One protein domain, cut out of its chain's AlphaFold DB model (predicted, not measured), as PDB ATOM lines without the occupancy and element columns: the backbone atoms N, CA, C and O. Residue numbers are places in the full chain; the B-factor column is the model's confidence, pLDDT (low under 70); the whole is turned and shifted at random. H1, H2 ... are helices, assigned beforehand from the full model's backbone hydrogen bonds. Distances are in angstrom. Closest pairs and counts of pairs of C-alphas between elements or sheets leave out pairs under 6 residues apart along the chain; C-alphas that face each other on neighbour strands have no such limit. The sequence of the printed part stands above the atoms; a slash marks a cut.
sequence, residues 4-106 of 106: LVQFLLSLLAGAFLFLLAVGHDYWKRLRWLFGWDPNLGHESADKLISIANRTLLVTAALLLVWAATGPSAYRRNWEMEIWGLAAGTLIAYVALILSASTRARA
ATOM      1  N   LEU A   4     -52.109  -5.134  61.183       93.94
ATOM      2  CA  LEU A   4     -52.383  -4.939  59.758       93.94
ATOM      3  C   LEU A   4     -51.537  -3.801  59.179       93.94
ATOM      4  O   LEU A   4     -50.942  -3.949  58.117       93.94
ATOM      5  N   VAL A   5     -51.443  -2.675  59.890       94.44
ATOM      6  CA  VAL A   5     -50.619  -1.534  59.455       94.44
ATOM      7  C   VAL A   5     -49.143  -1.933  59.398       94.44
ATOM      8  O   VAL A   5     -48.451  -1.603  58.440       94.44
ATOM      9  N   GLN A   6     -48.672  -2.692  60.387       94.12
ATOM     10  CA  GLN A   6     -47.302  -3.205  60.427       94.12
ATOM     11  C   GLN A   6     -47.009  -4.158  59.269       94.12
ATOM     12  O   GLN A   6     -45.972  -4.018  58.621       94.12
ATOM     13  N   PHE A   7     -47.938  -5.065  58.966       95.75
ATOM     14  CA  PHE A   7     -47.847  -5.942  57.804       95.75
ATOM     15  C   PHE A   7     -47.774  -5.141  56.496       95.75
ATOM     16  O   PHE A   7     -46.859  -5.357  55.708       95.75
ATOM     17  N   LEU A   8     -48.681  -4.182  56.280       97.38
ATOM     18  CA  LEU A   8     -48.737  -3.390  55.044       97.38
ATOM     19  C   LEU A   8     -47.477  -2.542  54.834       97.38
ATOM     20  O   LEU A   8     -46.938  -2.505  53.730       97.38
ATOM     21  N   LEU A   9     -46.968  -1.895  55.887       96.38
ATOM     22  CA  LEU A   9     -45.713  -1.143  55.808       96.38
ATOM     23  C   LEU A   9     -44.526  -2.060  55.506       96.38
ATOM     24  O   LEU A   9     -43.671  -1.716  54.693       96.38
ATOM     25  N   SER A  10     -44.499  -3.242  56.117       95.94
ATOM     26  CA  SER A  10     -43.448  -4.233  55.882       95.94
ATOM     27  C   SER A  10     -43.535  -4.834  54.477       95.94
ATOM     28  O   SER A  10     -42.510  -5.094  53.858       95.94
ATOM     29  N   LEU A  11     -44.742  -4.977  53.927       97.94
ATOM     30  CA  LEU A  11     -44.976  -5.353  52.534       97.94
ATOM     31  C   LEU A  11     -44.404  -4.315  51.576       97.94
ATOM     32  O   LEU A  11     -43.630  -4.665  50.683       97.94
ATOM     33  N   LEU A  12     -44.715  -3.038  51.785       98.00
ATOM     34  CA  LEU A  12     -44.144  -1.965  50.973       98.00
ATOM     35  C   LEU A  12     -42.614  -1.929  51.092       98.00
ATOM     36  O   LEU A  12     -41.925  -1.808  50.079       98.00
ATOM     37  N   ALA A  13     -42.081  -2.109  52.303       96.69
ATOM     38  CA  ALA A  13     -40.643  -2.177  52.535       96.69
ATOM     39  C   ALA A  13     -39.996  -3.366  51.808       96.69
ATOM     40  O   ALA A  13     -38.954  -3.195  51.184       96.69
ATOM     41  N   GLY A  14     -40.613  -4.549  51.829       96.88
ATOM     42  CA  GLY A  14     -40.086  -5.744  51.169       96.88
ATOM     43  C   GLY A  14     -40.018  -5.572  49.656       96.88
ATOM     44  O   GLY A  14     -38.978  -5.819  49.045       96.88
ATOM     45  N   ALA A  15     -41.099  -5.058  49.064       97.31
ATOM     46  CA  ALA A  15     -41.143  -4.742  47.640       97.31
ATOM     47  C   ALA A  15     -40.068  -3.711  47.258       97.31
ATOM     48  O   ALA A  15     -39.321  -3.908  46.297       97.31
ATOM     49  N   PHE A  16     -39.955  -2.634  48.040       95.31
ATOM     50  CA  PHE A  16     -38.978  -1.577  47.806       95.31
ATOM     51  C   PHE A  16     -37.536  -2.080  47.917       95.31
ATOM     52  O   PHE A  16     -36.741  -1.850  47.008       95.31
ATOM     53  N   LEU A  17     -37.195  -2.795  48.994       95.19
ATOM     54  CA  LEU A  17     -35.848  -3.322  49.222       95.19
ATOM     55  C   LEU A  17     -35.432  -4.299  48.122       95.19
ATOM     56  O   LEU A  17     -34.298  -4.234  47.646       95.19
ATOM     57  N   PHE A  18     -36.348  -5.163  47.682       96.12
ATOM     58  CA  PHE A  18     -36.087  -6.076  46.577       96.12
ATOM     59  C   PHE A  18     -35.783  -5.324  45.274       96.12
ATOM     60  O   PHE A  18     -34.751  -5.569  44.648       96.12
ATOM     61  N   LEU A  19     -36.638  -4.374  44.882       93.12
ATOM     62  CA  LEU A  19     -36.443  -3.591  43.656       93.12
ATOM     63  C   LEU A  19     -35.187  -2.720  43.720       93.12
ATOM     64  O   LEU A  19     -34.481  -2.588  42.721       93.12
ATOM     65  N   LEU A  20     -34.884  -2.158  44.889       91.00
ATOM     66  CA  LEU A  20     -33.665  -1.393  45.117       91.00
ATOM     67  C   LEU A  20     -32.422  -2.272  44.960       91.00
ATOM     68  O   LEU A  20     -31.463  -1.842  44.326       91.00
ATOM     69  N   ALA A  21     -32.440  -3.494  45.496       92.56
ATOM     70  CA  ALA A  21     -31.326  -4.430  45.380       92.56
ATOM     71  C   ALA A  21     -31.122  -4.908  43.932       92.56
ATOM     72  O   ALA A  21     -29.998  -4.883  43.433       92.56
ATOM     73  N   VAL A  22     -32.197  -5.278  43.228       92.88
ATOM     74  CA  VAL A  22     -32.131  -5.731  41.825       92.88
ATOM     75  C   VAL A  22     -31.747  -4.594  40.871       92.88
ATOM     76  O   VAL A  22     -30.938  -4.787  39.961       92.88
ATOM     77  N   GLY A  23     -32.316  -3.406  41.073       86.56
ATOM     78  CA  GLY A  23     -32.074  -2.211  40.266       86.56
ATOM     79  C   GLY A  23     -30.921  -1.341  40.769       86.56
ATOM     80  O   GLY A  23     -30.766  -0.216  40.303       86.56
ATOM     81  N   HIS A  24     -30.119  -1.814  41.725       85.44
ATOM     82  CA  HIS A  24     -29.064  -1.019  42.359       85.44
ATOM     83  C   HIS A  24     -28.121  -0.372  41.333       85.44
ATOM     84  O   HIS A  24     -27.773   0.802  41.459       85.44
ATOM     85  N   ASP A  25     -27.753  -1.104  40.281       77.31
ATOM     86  CA  ASP A  25     -26.849  -0.603  39.244       77.31
ATOM     87  C   ASP A  25     -27.491   0.487  38.375       77.31
ATOM     88  O   ASP A  25     -26.807   1.425  37.962       77.31
ATOM     89  N   TYR A  26     -28.803   0.418  38.150       78.06
ATOM     90  CA  TYR A  26     -29.566   1.471  37.480       78.06
ATOM     91  C   TYR A  26     -29.610   2.760  38.294       78.06
ATOM     92  O   TYR A  26     -29.384   3.844  37.747       78.06
ATOM     93  N   TRP A  27     -29.806   2.635  39.607       76.44
ATOM     94  CA  TRP A  27     -29.761   3.763  40.534       76.44
ATOM     95  C   TRP A  27     -28.358   4.371  40.626       76.44
ATOM     96  O   TRP A  27     -28.211   5.587  40.494       76.44
ATOM     97  N   LYS A  28     -27.318   3.535  40.770       79.00
ATOM     98  CA  LYS A  28     -25.917   3.984  40.862       79.00
ATOM     99  C   LYS A  28     -25.424   4.689  39.608       79.00
ATOM    100  O   LYS A  28     -24.698   5.671  39.710       79.00
ATOM    101  N   ARG A  29     -25.771   4.179  38.425       78.06
ATOM    102  CA  ARG A  29     -25.268   4.706  37.146       78.06
ATOM    103  C   ARG A  29     -26.023   5.944  36.664       78.06
ATOM    104  O   ARG A  29     -25.795   6.362  35.534       78.06
ATOM    105  N   LEU A  30     -26.934   6.491  37.477       77.81
ATOM    106  CA  LEU A  30     -27.805   7.611  37.111       77.81
ATOM    107  C   LEU A  30     -28.567   7.378  35.792       77.81
ATOM    108  O   LEU A  30     -29.010   8.323  35.149       77.81
ATOM    109  N   ARG A  31     -28.743   6.113  35.379       71.38
ATOM    110  CA  ARG A  31     -29.413   5.769  34.115       71.38
ATOM    111  C   ARG A  31     -30.871   6.214  34.110       71.38
ATOM    112  O   ARG A  31     -31.394   6.550  33.058       71.38
ATOM    113  N   TRP A  32     -31.466   6.323  35.294       70.44
ATOM    114  CA  TRP A  32     -32.794   6.886  35.514       70.44
ATOM    115  C   TRP A  32     -32.940   8.355  35.085       70.44
ATOM    116  O   TRP A  32     -34.061   8.786  34.826       70.44
ATOM    117  N   LEU A  33     -31.846   9.122  34.959       77.25
ATOM    118  CA  LEU A  33     -31.882  10.488  34.412       77.25
ATOM    119  C   LEU A  33     -32.133  10.514  32.898       77.25
ATOM    120  O   LEU A  33     -32.567  11.533  32.369       77.25
ATOM    121  N   PHE A  34     -31.865   9.408  32.203       76.06
ATOM    122  CA  PHE A  34     -31.955   9.309  30.744       76.06
ATOM    123  C   PHE A  34     -33.229   8.599  30.268       76.06
ATOM    124  O   PHE A  34     -33.350   8.270  29.090       76.06
ATOM    125  N   GLY A  35     -34.186   8.386  31.173       75.31
ATOM    126  CA  GLY A  35     -35.461   7.738  30.892       75.31
ATOM    127  C   GLY A  35     -35.613   6.395  31.597       75.31
ATOM    128  O   GLY A  35     -34.742   5.944  32.337       75.31
ATOM    129  N   TRP A  36     -36.769   5.773  31.385       80.56
ATOM    130  CA  TRP A  36     -37.117   4.493  31.989       80.56
ATOM    131  C   TRP A  36     -36.445   3.332  31.248       80.56
ATOM    132  O   TRP A  36     -36.770   3.063  30.092       80.56
ATOM    133  N   ASP A  37     -35.543   2.619  31.928       82.12
ATOM    134  CA  ASP A  37     -34.969   1.366  31.430       82.12
ATOM    135  C   ASP A  37     -35.764   0.165  31.980       82.12
ATOM    136  O   ASP A  37     -35.692  -0.123  33.181       82.12
ATOM    137  N   PRO A  38     -36.495  -0.580  31.130       83.56
ATOM    138  CA  PRO A  38     -37.284  -1.723  31.577       83.56
ATOM    139  C   PRO A  38     -36.416  -2.878  32.098       83.56
ATOM    140  O   PRO A  38     -36.914  -3.716  32.853       83.56
ATOM    141  N   ASN A  39     -35.132  -2.932  31.730       85.19
ATOM    142  CA  ASN A  39     -34.186  -3.926  32.228       85.19
ATOM    143  C   ASN A  39     -33.436  -3.451  33.475       85.19
ATOM    144  O   ASN A  39     -32.524  -4.143  33.926       85.19
ATOM    145  N   LEU A  40     -33.820  -2.304  34.048       84.56
ATOM    146  CA  LEU A  40     -33.236  -1.753  35.269       84.56
ATOM    147  C   LEU A  40     -31.704  -1.729  35.201       84.56
ATOM    148  O   LEU A  40     -31.017  -2.157  36.131       84.56
ATOM    149  N   GLY A  41     -31.155  -1.220  34.097       82.88
ATOM    150  CA  GLY A  41     -29.719  -1.032  33.922       82.88
ATOM    151  C   GLY A  41     -28.949  -2.281  33.492       82.88
ATOM    152  O   GLY A  41     -27.743  -2.165  33.255       82.88
ATOM    153  N   HIS A  42     -29.603  -3.437  33.355       86.75
ATOM    154  CA  HIS A  42     -28.968  -4.690  32.939       86.75
ATOM    155  C   HIS A  42     -28.924  -4.850  31.415       86.75
ATOM    156  O   HIS A  42     -29.771  -4.336  30.691       86.75
ATOM    157  N   GLU A  43     -27.926  -5.588  30.923       86.56
ATOM    158  CA  GLU A  43     -27.674  -5.794  29.482       86.56
ATOM    159  C   GLU A  43     -28.804  -6.530  28.751       86.56
ATOM    160  O   GLU A  43     -28.998  -6.320  27.558       86.56
ATOM    161  N   SER A  44     -29.546  -7.391  29.447       89.62
ATOM    162  CA  SER A  44     -30.643  -8.166  28.871       89.62
ATOM    163  C   SER A  44     -31.690  -8.525  29.925       89.62
ATOM    164  O   SER A  44     -31.430  -8.474  31.133       89.62
ATOM    165  N   ALA A  45     -32.873  -8.931  29.458       90.50
ATOM    166  CA  ALA A  45     -33.934  -9.454  30.315       90.50
ATOM    167  C   ALA A  45     -33.490 -10.721  31.073       90.50
ATOM    168  O   ALA A  45     -33.781 -10.850  32.260       90.50
ATOM    169  N   ASP A  46     -32.710 -11.604  30.442       91.38
ATOM    170  CA  ASP A  46     -32.178 -12.812  31.090       91.38
ATOM    171  C   ASP A  46     -31.206 -12.481  32.226       91.38
ATOM    172  O   ASP A  46     -31.249 -13.099  33.294       91.38
ATOM    173  N   LYS A  47     -30.353 -11.465  32.034       91.44
ATOM    174  CA  LYS A  47     -29.432 -10.995  33.078       91.44
ATOM    175  C   LYS A  47     -30.202 -10.405  34.259       91.44
ATOM    176  O   LYS A  47     -29.888 -10.728  35.406       91.44
ATOM    177  N   LEU A  48     -31.245  -9.618  33.984       93.50
ATOM    178  CA  LEU A  48     -32.163  -9.112  35.005       93.50
ATOM    179  C   LEU A  48     -32.830 -10.263  35.780       93.50
ATOM    180  O   LEU A  48     -32.823 -10.244  37.010       93.50
ATOM    181  N   ILE A  49     -33.364 -11.274  35.087       94.00
ATOM    182  CA  ILE A  49     -34.003 -12.451  35.704       94.00
ATOM    183  C   ILE A  49     -33.008 -13.213  36.586       94.00
ATOM    184  O   ILE A  49     -33.320 -13.546  37.729       94.00
ATOM    185  N   SER A  50     -31.791 -13.452  36.097       94.81
ATOM    186  CA  SER A  50     -30.741 -14.137  36.858       94.81
ATOM    187  C   SER A  50     -30.408 -13.406  38.165       94.81
ATOM    188  O   SER A  50     -30.361 -14.016  39.239       94.81
ATOM    189  N   ILE A  51     -30.250 -12.080  38.101       94.38
ATOM    190  CA  ILE A  51     -29.980 -11.241  39.275       94.38
ATOM    191  C   ILE A  51     -31.184 -11.217  40.220       94.38
ATOM    192  O   ILE A  51     -31.002 -11.334  41.434       94.38
ATOM    193  N   ALA A  52     -32.405 -11.127  39.691       95.69
ATOM    194  CA  ALA A  52     -33.633 -11.187  40.477       95.69
ATOM    195  C   ALA A  52     -33.752 -12.511  41.248       95.69
ATOM    196  O   ALA A  52     -34.021 -12.485  42.449       95.69
ATOM    197  N   ASN A  53     -33.462 -13.647  40.608       96.62
ATOM    198  CA  ASN A  53     -33.469 -14.969  41.245       96.62
ATOM    199  C   ASN A  53     -32.446 -15.055  42.382       96.62
ATOM    200  O   ASN A  53     -32.768 -15.497  43.487       96.62
ATOM    201  N   ARG A  54     -31.212 -14.597  42.134       96.38
ATOM    202  CA  ARG A  54     -30.157 -14.588  43.155       96.38
ATOM    203  C   ARG A  54     -30.528 -13.687  44.331       96.38
ATOM    204  O   ARG A  54     -30.333 -14.074  45.480       96.38
ATOM    205  N   THR A  55     -31.077 -12.512  44.044       95.88
ATOM    206  CA  THR A  55     -31.505 -11.549  45.066       95.88
ATOM    207  C   THR A  55     -32.650 -12.114  45.896       95.88
ATOM    208  O   THR A  55     -32.589 -12.051  47.118       95.88
ATOM    209  N   LEU A  56     -33.649 -12.737  45.262       97.06
ATOM    210  CA  LEU A  56     -34.747 -13.401  45.962       97.06
ATOM    211  C   LEU A  56     -34.225 -14.483  46.912       97.06
ATOM    212  O   LEU A  56     -34.649 -14.529  48.062       97.06
ATOM    213  N   LEU A  57     -33.293 -15.323  46.450       97.31
ATOM    214  CA  LEU A  57     -32.723 -16.398  47.261       97.31
ATOM    215  C   LEU A  57     -31.978 -15.852  48.485       97.31
ATOM    216  O   LEU A  57     -32.167 -16.354  49.592       97.31
ATOM    217  N   VAL A  58     -31.181 -14.795  48.307       96.38
ATOM    218  CA  VAL A  58     -30.486 -14.125  49.418       96.38
ATOM    219  C   VAL A  58     -31.488 -13.503  50.392       96.38
ATOM    220  O   VAL A  58     -31.382 -13.730  51.594       96.38
ATOM    221  N   THR A  59     -32.487 -12.768  49.899       95.19
ATOM    222  CA  THR A  59     -33.515 -12.151  50.748       95.19
ATOM    223  C   THR A  59     -34.309 -13.203  51.519       95.19
ATOM    224  O   THR A  59     -34.515 -13.048  52.720       95.19
ATOM    225  N   ALA A  60     -34.701 -14.302  50.871       95.31
ATOM    226  CA  ALA A  60     -35.399 -15.405  51.521       95.31
ATOM    227  C   ALA A  60     -34.544 -16.040  52.627       95.31
ATOM    228  O   ALA A  60     -35.036 -16.240  53.736       95.31
ATOM    229  N   ALA A  61     -33.256 -16.289  52.366       95.94
ATOM    230  CA  ALA A  61     -32.338 -16.811  53.374       95.94
ATOM    231  C   ALA A  61     -32.211 -15.862  54.579       95.94
ATOM    232  O   ALA A  61     -32.292 -16.312  55.719       95.94
ATOM    233  N   LEU A  62     -32.081 -14.552  54.346       94.00
ATOM    234  CA  LEU A  62     -32.005 -13.554  55.418       94.00
ATOM    235  C   LEU A  62     -33.291 -13.493  56.251       94.00
ATOM    236  O   LEU A  62     -33.220 -13.430  57.477       94.00
ATOM    237  N   LEU A  63     -34.460 -13.548  55.607       93.62
ATOM    238  CA  LEU A  63     -35.749 -13.569  56.304       93.62
ATOM    239  C   LEU A  63     -35.929 -14.844  57.135       93.62
ATOM    240  O   LEU A  63     -36.424 -14.762  58.255       93.62
ATOM    241  N   LEU A  64     -35.492 -16.002  56.631       93.56
ATOM    242  CA  LEU A  64     -35.526 -17.265  57.377       93.56
ATOM    243  C   LEU A  64     -34.584 -17.247  58.581       93.56
ATOM    244  O   LEU A  64     -34.981 -17.666  59.665       93.56
ATOM    245  N   VAL A  65     -33.360 -16.738  58.409       92.81
ATOM    246  CA  VAL A  65     -32.416 -16.565  59.521       92.81
ATOM    247  C   VAL A  65     -33.030 -15.659  60.578       92.81
ATOM    248  O   VAL A  65     -33.049 -16.028  61.747       92.81
ATOM    249  N   TRP A  66     -33.596 -14.520  60.175       89.75
ATOM    250  CA  TRP A  66     -34.239 -13.613  61.120       89.75
ATOM    251  C   TRP A  66     -35.444 -14.259  61.818       89.75
ATOM    252  O   TRP A  66     -35.600 -14.120  63.031       89.75
ATOM    253  N   ALA A  67     -36.257 -15.026  61.087       89.00
ATOM    254  CA  ALA A  67     -37.377 -15.754  61.670       89.00
ATOM    255  C   ALA A  67     -36.924 -16.806  62.695       89.00
ATOM    256  O   ALA A  67     -37.586 -16.987  63.713       89.00
ATOM    257  N   ALA A  68     -35.790 -17.465  62.446       88.56
ATOM    258  CA  ALA A  68     -35.230 -18.482  63.329       88.56
ATOM    259  C   ALA A  68     -34.548 -17.887  64.569       88.56
ATOM    260  O   ALA A  68     -34.686 -18.429  65.663       88.56
ATOM    261  N   THR A  69     -33.816 -16.778  64.421       87.31
ATOM    262  CA  THR A  69     -33.158 -16.113  65.558       87.31
ATOM    263  C   THR A  69     -34.146 -15.340  66.428       87.31
ATOM    264  O   THR A  69     -33.838 -15.046  67.581       87.31
ATOM    265  N   GLY A  70     -35.313 -14.991  65.877       73.12
ATOM    266  CA  GLY A  70     -36.264 -14.076  66.495       73.12
ATOM    267  C   GLY A  70     -35.707 -12.648  66.603       73.12
ATOM    268  O   GLY A  70     -34.528 -12.393  66.328       73.12
ATOM    269  N   PRO A  71     -36.539 -11.657  66.956       74.25
ATOM    270  CA  PRO A  71     -36.074 -10.312  67.266       74.25
ATOM    271  C   PRO A  71     -35.582 -10.220  68.720       74.25
ATOM    272  O   PRO A  71     -35.671 -11.165  69.501       74.25
ATOM    273  N   SER A  72     -35.143  -9.026  69.132       70.00
ATOM    274  CA  SER A  72     -34.960  -8.729  70.555       70.00
ATOM    275  C   SER A  72     -36.283  -8.857  71.327       70.00
ATOM    276  O   SER A  72     -37.357  -8.571  70.793       70.00
ATOM    277  N   ALA A  73     -36.201  -9.224  72.612       67.12
ATOM    278  CA  ALA A  73     -37.345  -9.524  73.488       67.12
ATOM    279  C   ALA A  73     -38.408  -8.405  73.617       67.12
ATOM    280  O   ALA A  73     -39.493  -8.633  74.146       67.12
ATOM    281  N   TYR A  74     -38.121  -7.195  73.134       68.25
ATOM    282  CA  TYR A  74     -39.005  -6.032  73.226       68.25
ATOM    283  C   TYR A  74     -39.814  -5.762  71.948       68.25
ATOM    284  O   TYR A  74     -40.701  -4.902  71.954       68.25
ATOM    285  N   ARG A  75     -39.545  -6.472  70.843       77.94
ATOM    286  CA  ARG A  75     -40.216  -6.224  69.559       77.94
ATOM    287  C   ARG A  75     -41.493  -7.055  69.439       77.94
ATOM    288  O   ARG A  75     -41.458  -8.251  69.167       77.94
ATOM    289  N   ARG A  76     -42.641  -6.405  69.629       83.12
ATOM    290  CA  ARG A  76     -43.963  -7.029  69.455       83.12
ATOM    291  C   ARG A  76     -44.322  -7.179  67.972       83.12
ATOM    292  O   ARG A  76     -44.005  -6.294  67.177       83.12
ATOM    293  N   ASN A  77     -45.059  -8.243  67.641       85.56
ATOM    294  CA  ASN A  77     -45.615  -8.523  66.307       85.56
ATOM    295  C   ASN A  77     -44.562  -8.578  65.182       85.56
ATOM    296  O   ASN A  77     -44.845  -8.210  64.041       85.56
ATOM    297  N   TRP A  78     -43.337  -8.993  65.496       88.88
ATOM    298  CA  TRP A  78     -42.245  -9.107  64.527       88.88
ATOM    299  C   TRP A  78     -42.560 -10.119  63.420       88.88
ATOM    300  O   TRP A  78     -42.079  -9.974  62.298       88.88
ATOM    301  N   GLU A  79     -43.411 -11.106  63.706       90.69
ATOM    302  CA  GLU A  79     -43.863 -12.100  62.740       90.69
ATOM    303  C   GLU A  79     -44.568 -11.412  61.565       90.69
ATOM    304  O   GLU A  79     -44.308 -11.735  60.409       90.69
ATOM    305  N   MET A  80     -45.405 -10.405  61.847       93.25
ATOM    306  CA  MET A  80     -46.108  -9.627  60.818       93.25
ATOM    307  C   MET A  80     -45.147  -8.838  59.933       93.25
ATOM    308  O   MET A  80     -45.435  -8.623  58.756       93.25
ATOM    309  N   GLU A  81     -44.003  -8.415  60.474       91.94
ATOM    310  CA  GLU A  81     -42.986  -7.730  59.682       91.94
ATOM    311  C   GLU A  81     -42.306  -8.682  58.708       91.94
ATOM    312  O   GLU A  81     -42.183  -8.360  57.529       91.94
ATOM    313  N   ILE A  82     -41.921  -9.873  59.171       93.44
ATOM    314  CA  ILE A  82     -41.307 -10.883  58.306       93.44
ATOM    315  C   ILE A  82     -42.290 -11.320  57.222       93.44
ATOM    316  O   ILE A  82     -41.922 -11.349  56.047       93.44
ATOM    317  N   TRP A  83     -43.546 -11.590  57.587       95.19
ATOM    318  CA  TRP A  83     -44.583 -11.945  56.617       95.19
ATOM    319  C   TRP A  83     -44.831 -10.830  55.605       95.19
ATOM    320  O   TRP A  83     -44.939 -11.110  54.411       95.19
ATOM    321  N   GLY A  84     -44.874  -9.576  56.056       96.69
ATOM    322  CA  GLY A  84     -44.993  -8.427  55.167       96.69
ATOM    323  C   GLY A  84     -43.810  -8.344  54.207       96.69
ATOM    324  O   GLY A  84     -44.010  -8.349  52.995       96.69
ATOM    325  N   LEU A  85     -42.576  -8.361  54.717       96.81
ATOM    326  CA  LEU A  85     -41.361  -8.293  53.896       96.81
ATOM    327  C   LEU A  85     -41.292  -9.425  52.867       96.81
ATOM    328  O   LEU A  85     -40.973  -9.174  51.701       96.81
ATOM    329  N   ALA A  86     -41.625 -10.651  53.276       96.88
ATOM    330  CA  ALA A  86     -41.676 -11.810  52.393       96.88
ATOM    331  C   ALA A  86     -42.725 -11.625  51.287       96.88
ATOM    332  O   ALA A  86     -42.409 -11.794  50.108       96.88
ATOM    333  N   ALA A  87     -43.946 -11.220  51.648       98.06
ATOM    334  CA  ALA A  87     -45.028 -10.990  50.695       98.06
ATOM    335  C   ALA A  87     -44.680  -9.879  49.693       98.06
ATOM    336  O   ALA A  87     -44.833 -10.062  48.486       98.06
ATOM    337  N   GLY A  88     -44.156  -8.751  50.175       97.94
ATOM    338  CA  GLY A  88     -43.741  -7.632  49.332       97.94
ATOM    339  C   GLY A  88     -42.634  -8.005  48.354       97.94
ATOM    340  O   GLY A  88     -42.736  -7.720  47.160       97.94
ATOM    341  N   THR A  89     -41.610  -8.703  48.848       98.06
ATOM    342  CA  THR A  89     -40.513  -9.232  48.024       98.06
ATOM    343  C   THR A  89     -41.052 -10.160  46.936       98.06
ATOM    344  O   THR A  89     -40.693 -10.008  45.770       98.06
ATOM    345  N   LEU A  90     -41.940 -11.092  47.296       97.81
ATOM    346  CA  LEU A  90     -42.510 -12.060  46.360       97.81
ATOM    347  C   LEU A  90     -43.358 -11.384  45.277       97.81
ATOM    348  O   LEU A  90     -43.196 -11.697  44.099       97.81
ATOM    349  N   ILE A  91     -44.230 -10.445  45.653       97.88
ATOM    350  CA  ILE A  91     -45.065  -9.697  44.703       97.88
ATOM    351  C   ILE A  91     -44.182  -8.931  43.710       97.88
ATOM    352  O   ILE A  91     -44.390  -9.028  42.498       97.88
ATOM    353  N   ALA A  92     -43.177  -8.207  44.210       97.00
ATOM    354  CA  ALA A  92     -42.263  -7.439  43.371       97.00
ATOM    355  C   ALA A  92     -41.451  -8.345  42.435       97.00
ATOM    356  O   ALA A  92     -41.322  -8.050  41.246       97.00
ATOM    357  N   TYR A  93     -40.957  -9.473  42.951       97.25
ATOM    358  CA  TYR A  93     -40.264 -10.491  42.168       97.25
ATOM    359  C   TYR A  93     -41.141 -11.035  41.036       97.25
ATOM    360  O   TYR A  93     -40.733 -10.984  39.878       97.25
ATOM    361  N   VAL A  94     -42.359 -11.498  41.333       97.31
ATOM    362  CA  VAL A  94     -43.261 -12.069  40.320       97.31
ATOM    363  C   VAL A  94     -43.593 -11.039  39.240       97.31
ATOM    364  O   VAL A  94     -43.481 -11.348  38.054       97.31
ATOM    365  N   ALA A  95     -43.940  -9.807  39.625       95.81
ATOM    366  CA  ALA A  95     -44.235  -8.741  38.670       95.81
ATOM    367  C   ALA A  95     -43.034  -8.446  37.751       95.81
ATOM    368  O   ALA A  95     -43.188  -8.321  36.532       95.81
ATOM    369  N   LEU A  96     -41.827  -8.393  38.321       94.81
ATOM    370  CA  LEU A  96     -40.595  -8.150  37.579       94.81
ATOM    371  C   LEU A  96     -40.298  -9.283  36.593       94.81
ATOM    372  O   LEU A  96     -40.081  -9.004  35.412       94.81
ATOM    373  N   ILE A  97     -40.350 -10.541  37.040       95.56
ATOM    374  CA  ILE A  97     -40.094 -11.718  36.200       95.56
ATOM    375  C   ILE A  97     -41.110 -11.823  35.065       95.56
ATOM    376  O   ILE A  97     -40.708 -12.068  33.927       95.56
ATOM    377  N   LEU A  98     -42.400 -11.607  35.339       93.94
ATOM    378  CA  LEU A  98     -43.434 -11.610  34.301       93.94
ATOM    379  C   LEU A  98     -43.142 -10.543  33.245       93.94
ATOM    380  O   LEU A  98     -43.136 -10.851  32.056       93.94
ATOM    381  N   SER A  99     -42.826  -9.317  33.673       92.25
ATOM    382  CA  SER A  99     -42.506  -8.226  32.748       92.25
ATOM    383  C   SER A  99     -41.235  -8.491  31.929       92.25
ATOM    384  O   SER A  99     -41.174  -8.138  30.755       92.25
ATOM    385  N   ALA A 100     -40.208  -9.095  32.530       91.19
ATOM    386  CA  ALA A 100     -38.952  -9.394  31.851       91.19
ATOM    387  C   ALA A 100     -39.117 -10.556  30.864       91.19
ATOM    388  O   ALA A 100     -38.636 -10.484  29.737       91.19
ATOM    389  N   SER A 101     -39.862 -11.590  31.257       89.12
ATOM    390  CA  SER A 101     -40.111 -12.776  30.434       89.12
ATOM    391  C   SER A 101     -40.957 -12.466  29.201       89.12
ATOM    392  O   SER A 101     -40.730 -13.060  28.151       89.12
ATOM    393  N   THR A 102     -41.927 -11.548  29.295       88.06
ATOM    394  CA  THR A 102     -42.701 -11.119  28.118       88.06
ATOM    395  C   THR A 102     -41.818 -10.404  27.102       88.06
ATOM    396  O   THR A 102     -41.962 -10.649  25.910       88.06
ATOM    397  N   ARG A 103     -40.865  -9.585  27.561       86.00
ATOM    398  CA  ARG A 103     -39.905  -8.898  26.685       86.00
ATOM    399  C   ARG A 103     -38.850  -9.828  26.100       86.00
ATOM    400  O   ARG A 103     -38.477  -9.641  24.958       86.00
ATOM    401  N   ALA A 104     -38.381 -10.824  26.850       79.25
ATOM    402  CA  ALA A 104     -37.387 -11.783  26.361       79.25
ATOM    403  C   ALA A 104     -37.905 -12.663  25.204       79.25
ATOM    404  O   ALA A 104     -37.115 -13.260  24.481       79.25
ATOM    405  N   ARG A 105     -39.231 -12.778  25.059       78.19
ATOM    406  CA  ARG A 105     -39.891 -13.563  24.004       78.19
ATOM    407  C   ARG A 105     -40.277 -12.743  22.767       78.19
ATOM    408  O   ARG A 105     -40.701 -13.355  21.790       78.19
ATOM    409  N   ALA A 106     -40.221 -11.413  22.848       64.75
ATOM    410  CA  ALA A 106     -40.589 -10.486  21.776       64.75
ATOM    411  C   ALA A 106     -39.370 -10.155  20.910       64.75
ATOM    412  O   ALA A 106     -39.561 -10.029  19.682       64.75
TER     413      ALA A 106
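Overview. This is residues 4 to 106 of the 106 residues of an uncharacterized protein of Stenotrophomonas maltophilia (UniProt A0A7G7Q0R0). Two long helices, H4 and H5, lie side by side as a helical hairpin, and H1 crosses one side of it slantwise, from H5 towards H4. The short helices H2 and H3 follow beyond the end of H1, away from the hairpin. The printed part has 103 residues, with five named helices, H1 to H5 in order, and no named strand: all helix. It is only just compact, close to loose, with a radius of gyration of the C-alphas of 15.3 A, and elongated, spanning 49 by 26 by 21 A.

Along the chain. H1, residues 4 to 22, begins with C-alpha 4 at (-52.383, -4.939, 59.758) and is 27.1 A long. H2, residues 24 to 28, measures 6.1 A and H3, residues 31 to 34, 5.5 A. H4, residues 45 to 69, is 35.9 A long. H5, residues 78 to 104, is 38.6 A long and ends with C-alpha 104 at (-37.387, -11.783, 26.361).

Arrangement. H1, H4 and H5 form an up and down bundle, each running against the one before. H1 touches H5 at a steep tilt of 42 degrees, the same way; the closest C-alphas, of Gly 14 and Leu 85, are 3.9 A apart. With residues 18 to 22 alone H1 touches H4, closest at C-alphas 22 and 52, 5.8 A. H4 and H5 touch at a shallow tilt of 11 degrees, opposite ways, closest at C-alphas 45 and 100, 5.2 A. H2 is close to H1 but not clearly touching, closest at C-alphas 27 and 20, 7.9 A. H3 is apart from H1, H4 and H5. Every O i to N i+4 pair is within hydrogen-bond range in H1, H2 and H4, and 22 of 23 in H5; H3 is too short for one.

Size, cuts and confidence. The farthest C-alphas, of Ala 73 and Ala 106, are 51.8 A apart. The printed part has no cut and no long link. Residues 73, 74 and 106 have pLDDT under 70.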